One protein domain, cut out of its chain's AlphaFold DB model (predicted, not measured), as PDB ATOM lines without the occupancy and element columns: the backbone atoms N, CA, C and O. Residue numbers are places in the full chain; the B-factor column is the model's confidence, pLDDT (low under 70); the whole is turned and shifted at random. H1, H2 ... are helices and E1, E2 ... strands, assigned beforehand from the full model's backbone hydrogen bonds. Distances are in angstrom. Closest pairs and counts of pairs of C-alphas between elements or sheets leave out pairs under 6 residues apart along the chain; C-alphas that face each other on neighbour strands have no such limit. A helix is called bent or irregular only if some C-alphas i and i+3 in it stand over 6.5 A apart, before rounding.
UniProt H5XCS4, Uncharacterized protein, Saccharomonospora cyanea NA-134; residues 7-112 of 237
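Overview. This is residues 7 to 112 of the 237 residues of an uncharacterized protein of Saccharomonospora cyanea NA-134 (UniProt H5XCS4). A twisted sheet of five strands forms a wall, with two helices, H1 and H3, over one face and no named helix over the other. The short helix H2 sits off the sheet, packed on the first residues of H3, and a long loop of residues 48 to 59 joins the two. The printed part has 106 residues, with named elements in the order H1 E1 E2 H2 H3 E3 E4 E5, and its class is mixed, helices and strands. The sheet runs E1 E2 E5 E4 E3 and is mixed, with only E2 and E5 parallel among neighbours. The whole is compact, with a radius of gyration of the C-alphas of 13.6 A, yet elongated, spanning 42 by 26 by 22 A.

Along the chain. H1, residues 7 to 19, begins at C-alpha 7 (346.557, -192.398, 104.597) and is 18.2 A long from first to last C-alpha. E1 is residues 26 to 30, and E2, residues 33 to 39, is 19.9 A long. H2 is residues 42 to 47; it is neither bent nor irregular, but only just: C-alphas 44 and 47 are 6.1 A apart. H3, residues 60 to 73, is 19.7 A long and begins at C-alpha 60 (331.633, -160.631, 109.160). E3 is residues 81 to 85, E4 residues 92 to 97 and E5 residues 102 to 107, ending at C-alpha 107 (331.657, -170.817, 100.908).

Arrangement. E1 and E2 form an antiparallel hairpin, with N 28 and O 35 at 2.9 A. E2 and E5 are parallel, with N 36 and O 103 at 2.8 A. E3 E4 E5 are a meander, each strand the antiparallel neighbour of the one before; N 83 and O 94 are 2.8 A apart, and N 95 and O 104 2.8 A. E2, H2 H3, E3 form a split strand-helix-strand unit, two strands running the same way with E5 and E4 between them, and its crossover is right-handed. H1 lies over E2 and E5 at a height over the sheet of 9.0 A, and its closest C-alphas to E2 are those of Ile 9 and Gly 33, 6.3 A. H3, on the same face, lies over E4 at a height over the sheet of 8.9 A, with the C-alphas of Val 62 and Leu 93 closest at 6.3 A. H1 and H3 are close but not clearly touching, the closest C-alphas being Asp 19 and Arg 72 at 6.2 A. H2 touches H3 as a helical hairpin, with residues 60 to 64 of H3 alone; the closest C-alphas, of Ala 44 and Glu 61, are 4.1 A apart. In H1 and H3 every O i to N i+4 pair is within hydrogen-bond range; in H2 0 of 2 are, beside 2 of 3 O i to N i+3 pairs.

Size, cuts and confidence. The C-alphas farthest apart, of Ala 7 and Arg 50, are 41.6 A apart. The printed part has no cut, and its one long link is H2 to H3. Residues 42 to 55 and 86 to 88 have pLDDT under 70.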
ATOM      1  N   ALA A   7     347.104-192.018 103.296       96.81
ATOM      2  CA  ALA A   7     346.557-192.398 104.597       96.81
ATOM      3  C   ALA A   7     346.730-191.277 105.636       96.81
ATOM      4  O   ALA A   7     345.757-190.835 106.229       96.81
ATOM      5  N   SER A   8     347.935-190.709 105.756       96.31
ATOM      6  CA  SER A   8     348.196-189.613 106.696       96.31
ATOM      7  C   SER A   8     347.557-188.276 106.309       96.31
ATOM      8  O   SER A   8     347.350-187.433 107.177       96.31
ATOM      9  N   ILE A   9     347.301-188.039 105.019       97.44
ATOM     10  CA  ILE A   9     346.546-186.865 104.556       97.44
ATOM     11  C   ILE A   9     345.066-187.037 104.919       97.44
ATOM     12  O   ILE A   9     344.434-186.094 105.391       97.44
ATOM     13  N   LEU A  10     344.517-188.240 104.740       97.62
ATOM     14  CA  LEU A  10     343.131-188.559 105.075       97.62
ATOM     15  C   LEU A  10     342.886-188.557 106.583       97.62
ATOM     16  O   LEU A  10     341.875-188.014 107.002       97.62
ATOM     17  N   GLU A  11     343.820-189.057 107.396       96.81
ATOM     18  CA  GLU A  11     343.772-188.926 108.863       96.81
ATOM     19  C   GLU A  11     343.646-187.458 109.278       96.81
ATOM     20  O   GLU A  11     342.705-187.084 109.973       96.81
ATOM     21  N   ALA A  12     344.528-186.594 108.766       96.00
ATOM     22  CA  ALA A  12     344.468-185.166 109.062       96.00
ATOM     23  C   ALA A  12     343.190-184.499 108.518       96.00
ATOM     24  O   ALA A  12     342.696-183.527 109.088       96.00
ATOM     25  N   THR A  13     342.638-185.020 107.420       96.69
ATOM     26  CA  THR A  13     341.351-184.566 106.874       96.69
ATOM     27  C   THR A  13     340.196-184.961 107.798       96.69
ATOM     28  O   THR A  13     339.334-184.127 108.060       96.69
ATOM     29  N   CYS A  14     340.188-186.187 108.331       95.00
ATOM     30  CA  CYS A  14     339.215-186.642 109.326       95.00
ATOM     31  C   CYS A  14     339.279-185.795 110.600       95.00
ATOM     32  O   CYS A  14     338.233-185.366 111.087       95.00
ATOM     33  N   ASP A  15     340.487-185.512 111.094       93.12
ATOM     34  CA  ASP A  15     340.699-184.637 112.248       93.12
ATOM     35  C   ASP A  15     340.133-183.239 111.985       93.12
ATOM     36  O   ASP A  15     339.390-182.706 112.805       93.12
ATOM     37  N   ALA A  16     340.405-182.664 110.809       92.62
ATOM     38  CA  ALA A  16     339.878-181.356 110.443       92.62
ATOM     39  C   ALA A  16     338.350-181.338 110.314       92.62
ATOM     40  O   ALA A  16     337.712-180.406 110.803       92.62
ATOM     41  N   ILE A  17     337.757-182.372 109.706       91.12
ATOM     42  CA  ILE A  17     336.301-182.540 109.620       91.12
ATOM     43  C   ILE A  17     335.685-182.584 111.025       91.12
ATOM     44  O   ILE A  17     334.694-181.904 111.286       91.12
ATOM     45  N   LEU A  18     336.292-183.343 111.940       89.00
ATOM     46  CA  LEU A  18     335.809-183.499 113.308       89.00
ATOM     47  C   LEU A  18     335.953-182.208 114.127       89.00
ATOM     48  O   LEU A  18     334.979-181.734 114.712       89.00
ATOM     49  N   ASP A  19     337.151-181.626 114.159       89.44
ATOM     50  CA  ASP A  19     337.470-180.454 114.980       89.44
ATOM     51  C   ASP A  19     336.668-179.216 114.553       89.44
ATOM     52  O   ASP A  19     336.280-178.402 115.397       89.44
ATOM     53  N   LEU A  20     336.398-179.084 113.251       87.88
ATOM     54  CA  LEU A  20     335.623-177.984 112.677       87.88
ATOM     55  C   LEU A  20     334.130-178.300 112.566       87.88
ATOM     56  O   LEU A  20     333.380-177.457 112.073       87.88
ATOM     57  N   THR A  21     333.690-179.481 113.019       86.56
ATOM     58  CA  THR A  21     332.296-179.946 112.902       86.56
ATOM     59  C   THR A  21     331.754-179.770 111.479       86.56
ATOM     60  O   THR A  21     330.664-179.245 111.269       86.56
ATOM     61  N   LEU A  22     332.572-180.135 110.494       87.25
ATOM     62  CA  LEU A  22     332.328-179.860 109.087       87.25
ATOM     63  C   LEU A  22     331.493-180.974 108.457       87.25
ATOM     64  O   LEU A  22     331.845-182.147 108.554       87.25
ATOM     65  N   PHE A  23     330.445-180.609 107.725       89.50
ATOM     66  CA  PHE A  23     329.853-181.489 106.723       89.50
ATOM     67  C   PHE A  23     330.516-181.190 105.366       89.50
ATOM     68  O   PHE A  23     330.308-180.103 104.819       89.50
ATOM     69  N   PRO A  24     331.387-182.073 104.840       92.44
ATOM     70  CA  PRO A  24     332.103-181.796 103.601       92.44
ATOM     71  C   PRO A  24     331.160-181.917 102.398       92.44
ATOM     72  O   PRO A  24     330.655-182.996 102.105       92.44
ATOM     73  N   LEU A  25     330.983-180.827 101.653       92.06
ATOM     74  CA  LEU A  25     330.183-180.791 100.422       92.06
ATOM     75  C   LEU A  25     330.898-181.436  99.232       92.06
ATOM     76  O   LEU A  25     330.286-181.918  98.284       92.06
ATOM     77  N   ALA A  26     332.224-181.428  99.271       94.19
ATOM     78  CA  ALA A  26     333.078-182.159  98.357       94.19
ATOM     79  C   ALA A  26     334.418-182.414  99.042       94.19
ATOM     80  O   ALA A  26     334.847-181.652  99.911       94.19
ATOM     81  N   LEU A  27     335.091-183.475  98.624       97.19
ATOM     82  CA  LEU A  27     336.446-183.797  99.042       97.19
ATOM     83  C   LEU A  27     337.166-184.413  97.852       97.19
ATOM     84  O   LEU A  27     336.639-185.327  97.229       97.19
ATOM     85  N   GLU A  28     338.371-183.950  97.563       98.19
ATOM     86  CA  GLU A  28     339.301-184.602  96.645       98.19
ATOM     87  C   GLU A  28     340.626-184.795  97.366       98.19
ATOM     88  O   GLU A  28     341.117-183.864  98.002       98.19
ATOM     89  N   ALA A  29     341.207-185.991  97.299       97.94
ATOM     90  CA  ALA A  29     342.474-186.260  97.965       97.94
ATOM     91  C   ALA A  29     343.360-187.226  97.180       97.94
ATOM     92  O   ALA A  29     342.894-188.212  96.608       97.94
ATOM     93  N   ASP A  30     344.659-186.950  97.190       96.25
ATOM     94  CA  ASP A  30     345.715-187.803  96.653       96.25
ATOM     95  C   ASP A  30     347.011-187.626  97.478       96.25
ATOM     96  O   ASP A  30     347.026-186.998  98.535       96.25
ATOM     97  N   SER A  31     348.139-188.164  97.006       93.81
ATOM     98  CA  SER A  31     349.440-188.022  97.692       93.81
ATOM     99  C   SER A  31     350.001-186.582  97.771       93.81
ATOM    100  O   SER A  31     351.027-186.339  98.428       93.81
ATOM    101  N   ASN A  32     349.384-185.631  97.064       95.00
ATOM    102  CA  ASN A  32     349.762-184.221  97.043       95.00
ATOM    103  C   ASN A  32     348.993-183.396  98.076       95.00
ATOM    104  O   ASN A  32     349.543-182.395  98.532       95.00
ATOM    105  N   GLY A  33     347.793-183.815  98.475       97.12
ATOM    106  CA  GLY A  33     346.995-183.145  99.499       97.12
ATOM    107  C   GLY A  33     345.522-183.530  99.452       97.12
ATOM    108  O   GLY A  33     345.107-184.331  98.616       97.12
ATOM    109  N   ALA A  34     344.749-182.935 100.355       98.19
ATOM    110  CA  ALA A  34     343.295-182.996 100.376       98.19
ATOM    111  C   ALA A  34     342.695-181.599 100.203       98.19
ATOM    112  O   ALA A  34     343.174-180.628 100.791       98.19
ATOM    113  N   TYR A  35     341.624-181.521  99.424       98.25
ATOM    114  CA  TYR A  35     340.834-180.322  99.184       98.25
ATOM    115  C   TYR A  35     339.399-180.594  99.602       98.25
ATOM    116  O   TYR A  35     338.732-181.437  99.007       98.25
ATOM    117  N   VAL A  36     338.930-179.878 100.616       97.31
ATOM    118  CA  VAL A  36     337.580-179.991 101.162       97.31
ATOM    119  C   VAL A  36     336.795-178.735 100.808       97.31
ATOM    120  O   VAL A  36     337.296-177.622 100.974       97.31
ATOM    121  N   LEU A  37     335.559-178.901 100.349       95.31
ATOM    122  CA  LEU A  37     334.581-177.821 100.257       95.31
ATOM    123  C   LEU A  37     333.651-177.900 101.468       95.31
ATOM    124  O   LEU A  37     333.098-178.961 101.750       95.31
ATOM    125  N   GLY A  38     333.474-176.784 102.165       92.31
ATOM    126  CA  GLY A  38     332.580-176.669 103.311       92.31
ATOM    127  C   GLY A  38     331.785-175.371 103.290       92.31
ATOM    128  O   GLY A  38     332.055-174.476 102.488       92.31
ATOM    129  N   VAL A  39     330.819-175.262 104.196       89.12
ATOM    130  CA  VAL A  39     329.935-174.093 104.307       89.12
ATOM    131  C   VAL A  39     330.276-173.297 105.561       89.12
ATOM    132  O   VAL A  39     330.613-173.859 106.603       89.12
ATOM    133  N   MET A  40     330.231-171.971 105.457       87.75
ATOM    134  CA  MET A  40     330.303-171.079 106.613       87.75
ATOM    135  C   MET A  40     329.013-171.201 107.435       87.75
ATOM    136  O   MET A  40     327.924-171.181 106.874       87.75
ATOM    137  N   GLY A  41     329.124-171.295 108.763       76.69
ATOM    138  CA  GLY A  41     327.954-171.464 109.635       76.69
ATOM    139  C   GLY A  41     326.912-170.347 109.491       76.69
ATOM    140  O   GLY A  41     327.269-169.189 109.284       76.69
ATOM    141  N   GLU A  42     325.628-170.684 109.656       66.75
ATOM    142  CA  GLU A  42     324.473-169.805 109.391       66.75
ATOM    143  C   GLU A  42     324.458-168.476 110.163       66.75
ATOM    144  O   GLU A  42     323.811-167.522 109.733       66.75
ATOM    145  N   ASP A  43     325.196-168.354 111.269       60.56
ATOM    146  CA  ASP A  43     325.358-167.081 111.987       60.56
ATOM    147  C   ASP A  43     325.953-165.976 111.088       60.56
ATOM    148  O   ASP A  43     325.690-164.785 111.287       60.56
ATOM    149  N   ALA A  44     326.677-166.381 110.038       53.16
ATOM    150  CA  ALA A  44     327.098-165.563 108.904       53.16
ATOM    151  C   ALA A  44     325.939-164.821 108.212       53.16
ATOM    152  O   ALA A  44     326.077-163.662 107.821       53.16
ATOM    153  N   LEU A  45     324.772-165.461 108.089       54.53
ATOM    154  CA  LEU A  45     323.612-164.946 107.358       54.53
ATOM    155  C   LEU A  45     322.921-163.786 108.082       54.53
ATOM    156  O   LEU A  45     322.197-163.013 107.454       54.53
ATOM    157  N   ARG A  46     323.136-163.632 109.397       55.81
ATOM    158  CA  ARG A  46     322.475-162.600 110.219       55.81
ATOM    159  C   ARG A  46     323.094-161.209 110.066       55.81
ATOM    160  O   ARG A  46     322.438-160.220 110.375       55.81
ATOM    161  N   THR A  47     324.333-161.115 109.578       56.41
ATOM    162  CA  THR A  47     325.110-159.860 109.505       56.41
ATOM    163  C   THR A  47     325.584-159.554 108.083       56.41
ATOM    164  O   THR A  47     326.713-159.117 107.863       56.41
ATOM    165  N   ARG A  48     324.696-159.779 107.101       60.09
ATOM    166  CA  ARG A  48     324.986-159.633 105.667       60.09
ATOM    167  C   ARG A  48     325.667-158.307 105.353       60.09
ATOM    168  O   ARG A  48     325.039-157.247 105.371       60.09
ATOM    169  N   SER A  49     326.923-158.392 104.952       57.88
ATOM    170  CA  SER A  49     327.603-157.280 104.308       57.88
ATOM    171  C   SER A  49     327.286-157.318 102.818       57.88
ATOM    172  O   SER A  49     327.480-158.329 102.153       57.88
ATOM    173  N   ARG A  50     326.749-156.225 102.274       59.00
ATOM    174  CA  ARG A  50     326.707-156.004 100.824       59.00
ATOM    175  C   ARG A  50     328.009-155.279 100.497       59.00
ATOM    176  O   ARG A  50     328.252-154.231 101.083       59.00
ATOM    177  N   GLY A  51     328.861-155.888  99.672       56.06
ATOM    178  CA  GLY A  51     330.214-155.403  99.374       56.06
ATOM    179  C   GLY A  51     330.290-153.989  98.756       56.06
ATOM    180  O   GLY A  51     329.284-153.280  98.689       56.06
ATOM    181  N   PRO A  52     331.467-153.574  98.247       60.88
ATOM    182  CA  PRO A  52     332.659-154.391  97.989       60.88
ATOM    183  C   PRO A  52     333.501-154.658  99.245       60.88
ATOM    184  O   PRO A  52     333.655-153.796 100.106       60.88
ATOM    185  N   TYR A  53     334.059-155.865  99.330       65.62
ATOM    186  CA  TYR A  53     334.963-156.266 100.408       65.62
ATOM    187  C   TYR A  53     336.392-155.821 100.104       65.62
ATOM    188  O   TYR A  53     336.862-155.943  98.972       65.62
ATOM    189  N   THR A  54     337.092-155.337 101.124       64.62
ATOM    190  CA  THR A  54     338.504-154.934 101.056       64.62
ATOM    191  C   THR A  54     339.280-155.625 102.175       64.62
ATOM    192  O   THR A  54     338.659-156.084 103.134       64.62
ATOM    193  N   PRO A  55     340.623-155.691 102.118       67.00
ATOM    194  CA  PRO A  55     341.424-156.209 103.231       67.00
ATOM    195  C   PRO A  55     341.092-155.548 104.582       67.00
ATOM    196  O   PRO A  55     341.062-156.229 105.602       67.00
ATOM    197  N   ASP A  56     340.756-154.253 104.569       70.62
ATOM    198  CA  ASP A  56     340.366-153.484 105.763       70.62
ATOM    199  C   ASP A  56     338.879-153.619 106.148       70.62
ATOM    200  O   ASP A  56     338.452-153.111 107.181       70.62
ATOM    201  N   ASN A  57     338.075-154.290 105.319       72.50
ATOM    202  CA  ASN A  57     336.641-154.487 105.521       72.50
ATOM    203  C   ASN A  57     336.261-155.920 105.136       72.50
ATOM    204  O   ASN A  57     335.623-156.174 104.105       72.50
ATOM    205  N   LEU A  58     336.733-156.864 105.952       75.75
ATOM    206  CA  LEU A  58     336.446-158.278 105.757       75.75
ATOM    207  C   LEU A  58     334.972-158.582 106.067       75.75
ATOM    208  O   LEU A  58     334.430-158.046 107.036       75.75
ATOM    209  N   PRO A  59     334.340-159.485 105.297       79.69
ATOM    210  CA  PRO A  59     332.987-159.939 105.584       79.69
ATOM    211  C   PRO A  59     332.873-160.510 107.013       79.69
ATOM    212  O   PRO A  59     333.696-161.355 107.387       79.69
ATOM    213  N   PRO A  60     331.875-160.100 107.819       81.06
ATOM    214  CA  PRO A  60     331.633-160.631 109.160       81.06
ATOM    215  C   PRO A  60     331.548-162.159 109.207       81.06
ATOM    216  O   PRO A  60     332.066-162.775 110.137       81.06
ATOM    217  N   GLU A  61     330.957-162.770 108.181       81.00
ATOM    218  CA  GLU A  61     330.867-164.215 107.994       81.00
ATOM    219  C   GLU A  61     332.246-164.883 107.960       81.00
ATOM    220  O   GLU A  61     332.510-165.816 108.717       81.00
ATOM    221  N   VAL A  62     333.170-164.325 107.176       86.19
ATOM    222  CA  VAL A  62     334.549-164.805 107.065       86.19
ATOM    223  C   VAL A  62     335.285-164.637 108.390       86.19
ATOM    224  O   VAL A  62     335.958-165.560 108.847       86.19
ATOM    225  N   VAL A  63     335.139-163.482 109.044       87.88
ATOM    226  CA  VAL A  63     335.768-163.221 110.348       87.88
ATOM    227  C   VAL A  63     335.252-164.195 111.410       87.88
ATOM    228  O   VAL A  63     336.041-164.700 112.212       87.88
ATOM    229  N   SER A  64     333.951-164.486 111.411       87.75
ATOM    230  CA  SER A  64     333.337-165.460 112.315       87.75
ATOM    231  C   SER A  64     333.907-166.862 112.091       87.75
ATOM    232  O   SER A  64     334.379-167.491 113.041       87.75
ATOM    233  N   THR A  65     333.978-167.321 110.835       89.62
ATOM    234  CA  THR A  65     334.570-168.622 110.490       89.62
ATOM    235  C   THR A  65     336.046-168.707 110.882       89.62
ATOM    236  O   THR A  65     336.450-169.702 111.481       89.62
ATOM    237  N   ILE A  66     336.847-167.660 110.636       92.25
ATOM    238  CA  ILE A  66     338.256-167.609 111.068       92.25
ATOM    239  C   ILE A  66     338.360-167.743 112.588       92.25
ATOM    240  O   ILE A  66     339.166-168.530 113.075       92.25
ATOM    241  N   ARG A  67     337.552-166.998 113.356       91.19
ATOM    242  CA  ARG A  67     337.570-167.057 114.829       91.19
ATOM    243  C   ARG A  67     337.188-168.439 115.343       91.19
ATOM    244  O   ARG A  67     337.862-168.953 116.233       91.19
ATOM    245  N   PHE A  68     336.143-169.039 114.777       90.06
ATOM    246  CA  PHE A  68     335.722-170.392 115.119       90.06
ATOM    247  C   PHE A  68     336.834-171.408 114.837       90.06
ATOM    248  O   PHE A  68     337.234-172.146 115.740       90.06
ATOM    249  N   ALA A  69     337.393-171.398 113.625       91.62
ATOM    250  CA  ALA A  69     338.471-172.299 113.237       91.62
ATOM    251  C   ALA A  69     339.717-172.095 114.111       91.62
ATOM    252  O   ALA A  69     340.245-173.058 114.656       91.62
ATOM    253  N   ALA A  70     340.152-170.850 114.329       91.75
ATOM    254  CA  ALA A  70     341.304-170.531 115.171       91.75
ATOM    255  C   ALA A  70     341.113-170.981 116.628       91.75
ATOM    256  O   ALA A  70     342.061-171.469 117.242       91.75
ATOM    257  N   LEU A  71     339.898-170.868 117.178       91.31
ATOM    258  CA  LEU A  71     339.585-171.367 118.518       91.31
ATOM    259  C   LEU A  71     339.719-172.893 118.587       91.31
ATOM    260  O   LEU A  71     340.408-173.402 119.473       91.31
ATOM    261  N   ARG A  72     339.115-173.617 117.636       89.44
ATOM    262  CA  ARG A  72     339.195-175.088 117.547       89.44
ATOM    263  C   ARG A  72     340.629-175.578 117.352       89.44
ATOM    264  O   ARG A  72     341.016-176.599 117.910       89.44
ATOM    265  N   TRP A  73     341.428-174.809 116.621       90.38
ATOM    266  CA  TRP A  73     342.814-175.140 116.308       90.38
ATOM    267  C   TRP A  73     343.842-174.621 117.324       90.38
ATOM    268  O   TRP A  73     345.029-174.900 117.188       90.38
ATOM    269  N   SER A  74     343.413-173.888 118.358       88.00
ATOM    270  CA  SER A  74     344.309-173.197 119.306       88.00
ATOM    271  C   SER A  74     345.240-174.125 120.095       88.00
ATOM    272  O   SER A  74     346.320-173.706 120.513       88.00
ATOM    273  N   VAL A  75     344.840-175.385 120.277       87.31
ATOM    274  CA  VAL A  75     345.601-176.417 121.001       87.31
ATOM    275  C   VAL A  75     346.370-177.364 120.075       87.31
ATOM    276  O   VAL A  75     347.049-178.273 120.552       87.31
ATOM    277  N   LYS A  76     346.254-177.191 118.754       89.00
ATOM    278  CA  LYS A  76     346.917-178.045 117.765       89.00
ATOM    279  C   LYS A  76     348.316-177.495 117.447       89.00
ATOM    280  O   LYS A  76     348.525-176.282 117.468       89.00
ATOM    281  N   PRO A  77     349.298-178.366 117.149       88.56
ATOM    282  CA  PRO A  77     350.674-177.938 116.886       88.56
ATOM    283  C   PRO A  77     350.831-177.191 115.554       88.56
ATOM    284  O   PRO A  77     351.688-176.322 115.420       88.56
ATOM    285  N   GLU A  78     350.020-177.539 114.559       92.44
ATOM    286  CA  GLU A  78     349.990-176.869 113.262       92.44
ATOM    287  C   GLU A  78     349.102-175.630 113.329       92.44
ATOM    288  O   GLU A  78     348.002-175.701 113.863       92.44
ATOM    289  N   ARG A  79     349.552-174.505 112.763       92.12
ATOM    290  CA  ARG A  79     348.743-173.285 112.682       92.12
ATOM    291  C   ARG A  79     348.026-173.214 111.334       92.12
ATOM    292  O   ARG A  79     348.688-173.416 110.317       92.12
ATOM    293  N   PRO A  80     346.722-172.891 111.306       95.44
ATOM    294  CA  PRO A  80     346.014-172.694 110.055       95.44
ATOM    295  C   PRO A  80     346.382-171.354 109.422       95.44
ATOM    296  O   PRO A  80     346.478-170.328 110.101       95.44
ATOM    297  N   GLU A  81     346.560-171.368 108.108       96.56
ATOM    298  CA  GLU A  81     346.717-170.175 107.285       96.56
ATOM    299  C   GLU A  81     345.377-169.835 106.639       96.56
ATOM    300  O   GLU A  81     344.678-170.720 106.150       96.56
ATOM    301  N   PHE A  82     345.010-168.554 106.626       94.88
ATOM    302  CA  PHE A  82     343.731-168.099 106.089       94.88
ATOM    303  C   PHE A  82     343.952-167.123 104.942       94.88
ATOM    304  O   PHE A  82     344.723-166.173 105.060       94.88
ATOM    305  N   THR A  83     343.236-167.335 103.845       92.94
ATOM    306  CA  THR A  83     343.181-166.427 102.700       92.94
ATOM    307  C   THR A  83     341.726-166.118 102.391       92.94
ATOM    308  O   THR A  83     340.930-167.022 102.148       92.94
ATOM    309  N   VAL A  84     341.373-164.834 102.386       88.69
ATOM    310  CA  VAL A  84     340.057-164.387 101.924       88.69
ATOM    311  C   VAL A  84     340.123-164.253 100.409       88.69
ATOM    312  O   VAL A  84     340.838-163.402  99.881       88.69
ATOM    313  N   GLU A  85     339.418-165.130  99.703       85.62
ATOM    314  CA  GLU A  85     339.378-165.132  98.244       85.62
ATOM    315  C   GLU A  85     338.362-164.067  97.783       85.62
ATOM    316  O   GLU A  85     337.157-164.180  98.024       85.62
ATOM    317  N   GLY A  86     338.855-163.001  97.142       69.12
ATOM    318  CA  GLY A  86     338.036-161.951  96.524       69.12
ATOM    319  C   GLY A  86     337.755-162.213  95.036       69.12
ATOM    320  O   GLY A  86     338.456-162.989  94.392       69.12
ATOM    321  N   GLY A  87     336.746-161.537  94.473       63.00
ATOM    322  CA  GLY A  87     336.471-161.530  93.023       63.00
ATOM    323  C   GLY A  87     335.245-162.327  92.556       63.00
ATOM    324  O   GLY A  87     334.927-162.301  91.370       63.00
ATOM    325  N   GLY A  88     334.540-163.005  93.465       66.19
ATOM    326  CA  GLY A  88     333.254-163.658  93.200       66.19
ATOM    327  C   GLY A  88     332.044-162.817  93.622       66.19
ATOM    328  O   GLY A  88     332.185-161.755  94.227       66.19
ATOM    329  N   ARG A  89     330.835-163.323  93.338       73.62
ATOM    330  CA  ARG A  89     329.569-162.747  93.840       73.62
ATOM    331  C   ARG A  89     329.509-162.743  95.372       73.62
ATOM    332  O   ARG A  89     328.916-161.840  95.954       73.62
ATOM    333  N   TRP A  90     330.127-163.748  95.984       78.31
ATOM    334  CA  TRP A  90     330.151-163.990  97.419       78.31
ATOM    335  C   TRP A  90     331.592-164.120  97.920       78.31
ATOM    336  O   TRP A  90     332.457-164.560  97.152       78.31
ATOM    337  N   PRO A  91     331.871-163.746  99.179       80.75
ATOM    338  CA  PRO A  91     333.181-163.972  99.761       80.75
ATOM    339  C   PRO A  91     333.417-165.465  99.990       80.75
ATOM    340  O   PRO A  91     332.500-166.221 100.316       80.75
ATOM    341  N   ARG A  92     334.672-165.885  99.848       88.19
ATOM    342  CA  ARG A  92     335.110-167.248 100.149       88.19
ATOM    343  C   ARG A  92     336.327-167.195 101.060       88.19
ATOM    344  O   ARG A  92     337.106-166.242 101.021       88.19
ATOM    345  N   LEU A  93     336.485-168.214 101.893       92.38
ATOM    346  CA  LEU A  93     337.615-168.338 102.807       92.38
ATOM    347  C   LEU A  93     338.351-169.635 102.506       92.38
ATOM    348  O   LEU A  93     337.786-170.716 102.632       92.38
ATOM    349  N   LEU A  94     339.625-169.531 102.158       95.88
ATOM    350  CA  LEU A  94     340.524-170.667 102.086       95.88
ATOM    351  C   LEU A  94     341.286-170.779 103.407       95.88
ATOM    352  O   LEU A  94     342.018-169.868 103.787       95.88
ATOM    353  N   MET A  95     341.122-171.905 104.089       96.88
ATOM    354  CA  MET A  95     341.942-172.330 105.217       96.88
ATOM    355  C   MET A  95     342.925-173.397 104.734       96.88
ATOM    356  O   MET A  95     342.519-174.367 104.095       96.88
ATOM    357  N   VAL A  96     344.208-173.250 105.048       97.94
ATOM    358  CA  VAL A  96     345.257-174.212 104.691       97.94
ATOM    359  C   VAL A  96     345.951-174.712 105.951       97.94
ATOM    360  O   VAL A  96     346.348-173.934 106.817       97.94
ATOM    361  N   LEU A  97     346.116-176.027 106.023       96.75
ATOM    362  CA  LEU A  97     346.951-176.745 106.976       96.75
ATOM    363  C   LEU A  97     348.183-177.253 106.201       96.75
ATOM    364  O   LEU A  97     348.136-178.336 105.600       96.75
ATOM    365  N   PRO A  98     349.266-176.455 106.115       94.56
ATOM    366  CA  PRO A  98     350.370-176.702 105.188       94.56
ATOM    367  C   PRO A  98     351.189-177.961 105.510       94.56
ATOM    368  O   PRO A  98     351.648-178.655 104.600       94.56
ATOM    369  N   HIS A  99     351.377-178.290 106.788       94.00
ATOM    370  CA  HIS A  99     352.055-179.513 107.213       94.00
ATOM    371  C   HIS A  99     351.191-180.742 106.938       94.00
ATOM    372  O   HIS A  99     351.701-181.753 106.441       94.00
ATOM    373  N   SER A 100     349.891-180.654 107.219       95.31
ATOM    374  CA  SER A 100     348.925-181.725 106.957       95.31
ATOM    375  C   SER A 100     348.577-181.885 105.476       95.31
ATOM    376  O   SER A 100     348.124-182.952 105.071       95.31
ATOM    377  N   LYS A 101     348.873-180.870 104.652       96.94
ATOM    378  CA  LYS A 101     348.479-180.774 103.238       96.94
ATOM    379  C   LYS A 101     346.962-180.852 103.048       96.94
ATOM    380  O   LYS A 101     346.485-181.442 102.082       96.94
ATOM    381  N   VAL A 102     346.218-180.257 103.973       97.62
ATOM    382  CA  VAL A 102     344.756-180.173 103.920       97.62
ATOM    383  C   VAL A 102     344.381-178.729 103.624       97.62
ATOM    384  O   VAL A 102     344.864-177.810 104.275       97.62
ATOM    385  N   SER A 103     343.543-178.526 102.619       98.19
ATOM    386  CA  SER A 103     342.975-177.229 102.267       98.19
ATOM    387  C   SER A 103     341.464-177.314 102.376       98.19
ATOM    388  O   SER A 103     340.859-178.239 101.842       98.19
ATOM    389  N   ILE A 104     340.852-176.349 103.048       97.56
ATOM    390  CA  ILE A 104     339.408-176.270 103.233       97.56
ATOM    391  C   ILE A 104     338.948-174.939 102.663       97.56
ATOM    392  O   ILE A 104     339.343-173.876 103.145       97.56
ATOM    393  N   ARG A 105     338.127-174.989 101.619       96.12
ATOM    394  CA  ARG A 105     337.462-173.811 101.074       96.12
ATOM    395  C   ARG A 105     336.070-173.723 101.679       96.12
ATOM    396  O   ARG A 105     335.238-174.593 101.441       96.12
ATOM    397  N   PHE A 106     335.827-172.662 102.431       93.25
ATOM    398  CA  PHE A 106     334.518-172.310 102.946       93.25
ATOM    399  C   PHE A 106     333.818-171.354 101.987       93.25
ATOM    400  O   PHE A 106     334.393-170.340 101.571       93.25
ATOM    401  N   VAL A 107     332.570-171.671 101.669       89.25
ATOM    402  CA  VAL A 107     331.657-170.817 100.908       89.25
ATOM    403  C   VAL A 107     330.480-170.404 101.785       89.25
ATOM    404  O   VAL A 107     330.168-171.069 102.772       89.25
ATOM    405  N   VAL A 108     329.828-169.299 101.443       86.12
ATOM    406  CA  VAL A 108     328.534-168.961 102.048       86.12
ATOM    407  C   VAL A 108     327.455-169.939 101.556       86.12
ATOM    408  O   VAL A 108     327.592-170.455 100.442       86.12
ATOM    409  N   PRO A 109     326.375-170.176 102.324       83.56
ATOM    410  CA  PRO A 109     325.287-171.072 101.919       83.56
ATOM    411  C   PRO A 109     324.709-170.770 100.526       83.56
ATOM    412  O   PRO A 109     324.381-171.681  99.778       83.56
ATOM    413  N   GLU A 110     324.643-169.499 100.118       80.31
ATOM    414  CA  GLU A 110     324.129-169.096  98.801       80.31
ATOM    415  C   GLU A 110     325.023-169.486  97.610       80.31
ATOM    416  O   GLU A 110     324.569-169.433  96.466       80.31
ATOM    417  N   ASP A 111     326.295-169.804  97.858       82.94
ATOM    418  CA  ASP A 111     327.262-170.268  96.852       82.94
ATOM    419  C   ASP A 111     327.570-171.766  97.016       82.94
ATOM    420  O   ASP A 111     328.399-172.317  96.287       82.94
ATOM    421  N   ALA A 112     326.922-172.429  97.981       84.25
ATOM    422  CA  ALA A 112     327.035-173.863  98.158       84.25
ATOM    423  C   ALA A 112     326.410-174.588  96.952       84.25
ATOM    424  O   ALA A 112     325.368-174.169  96.436       84.25
TER     425      ALA A 112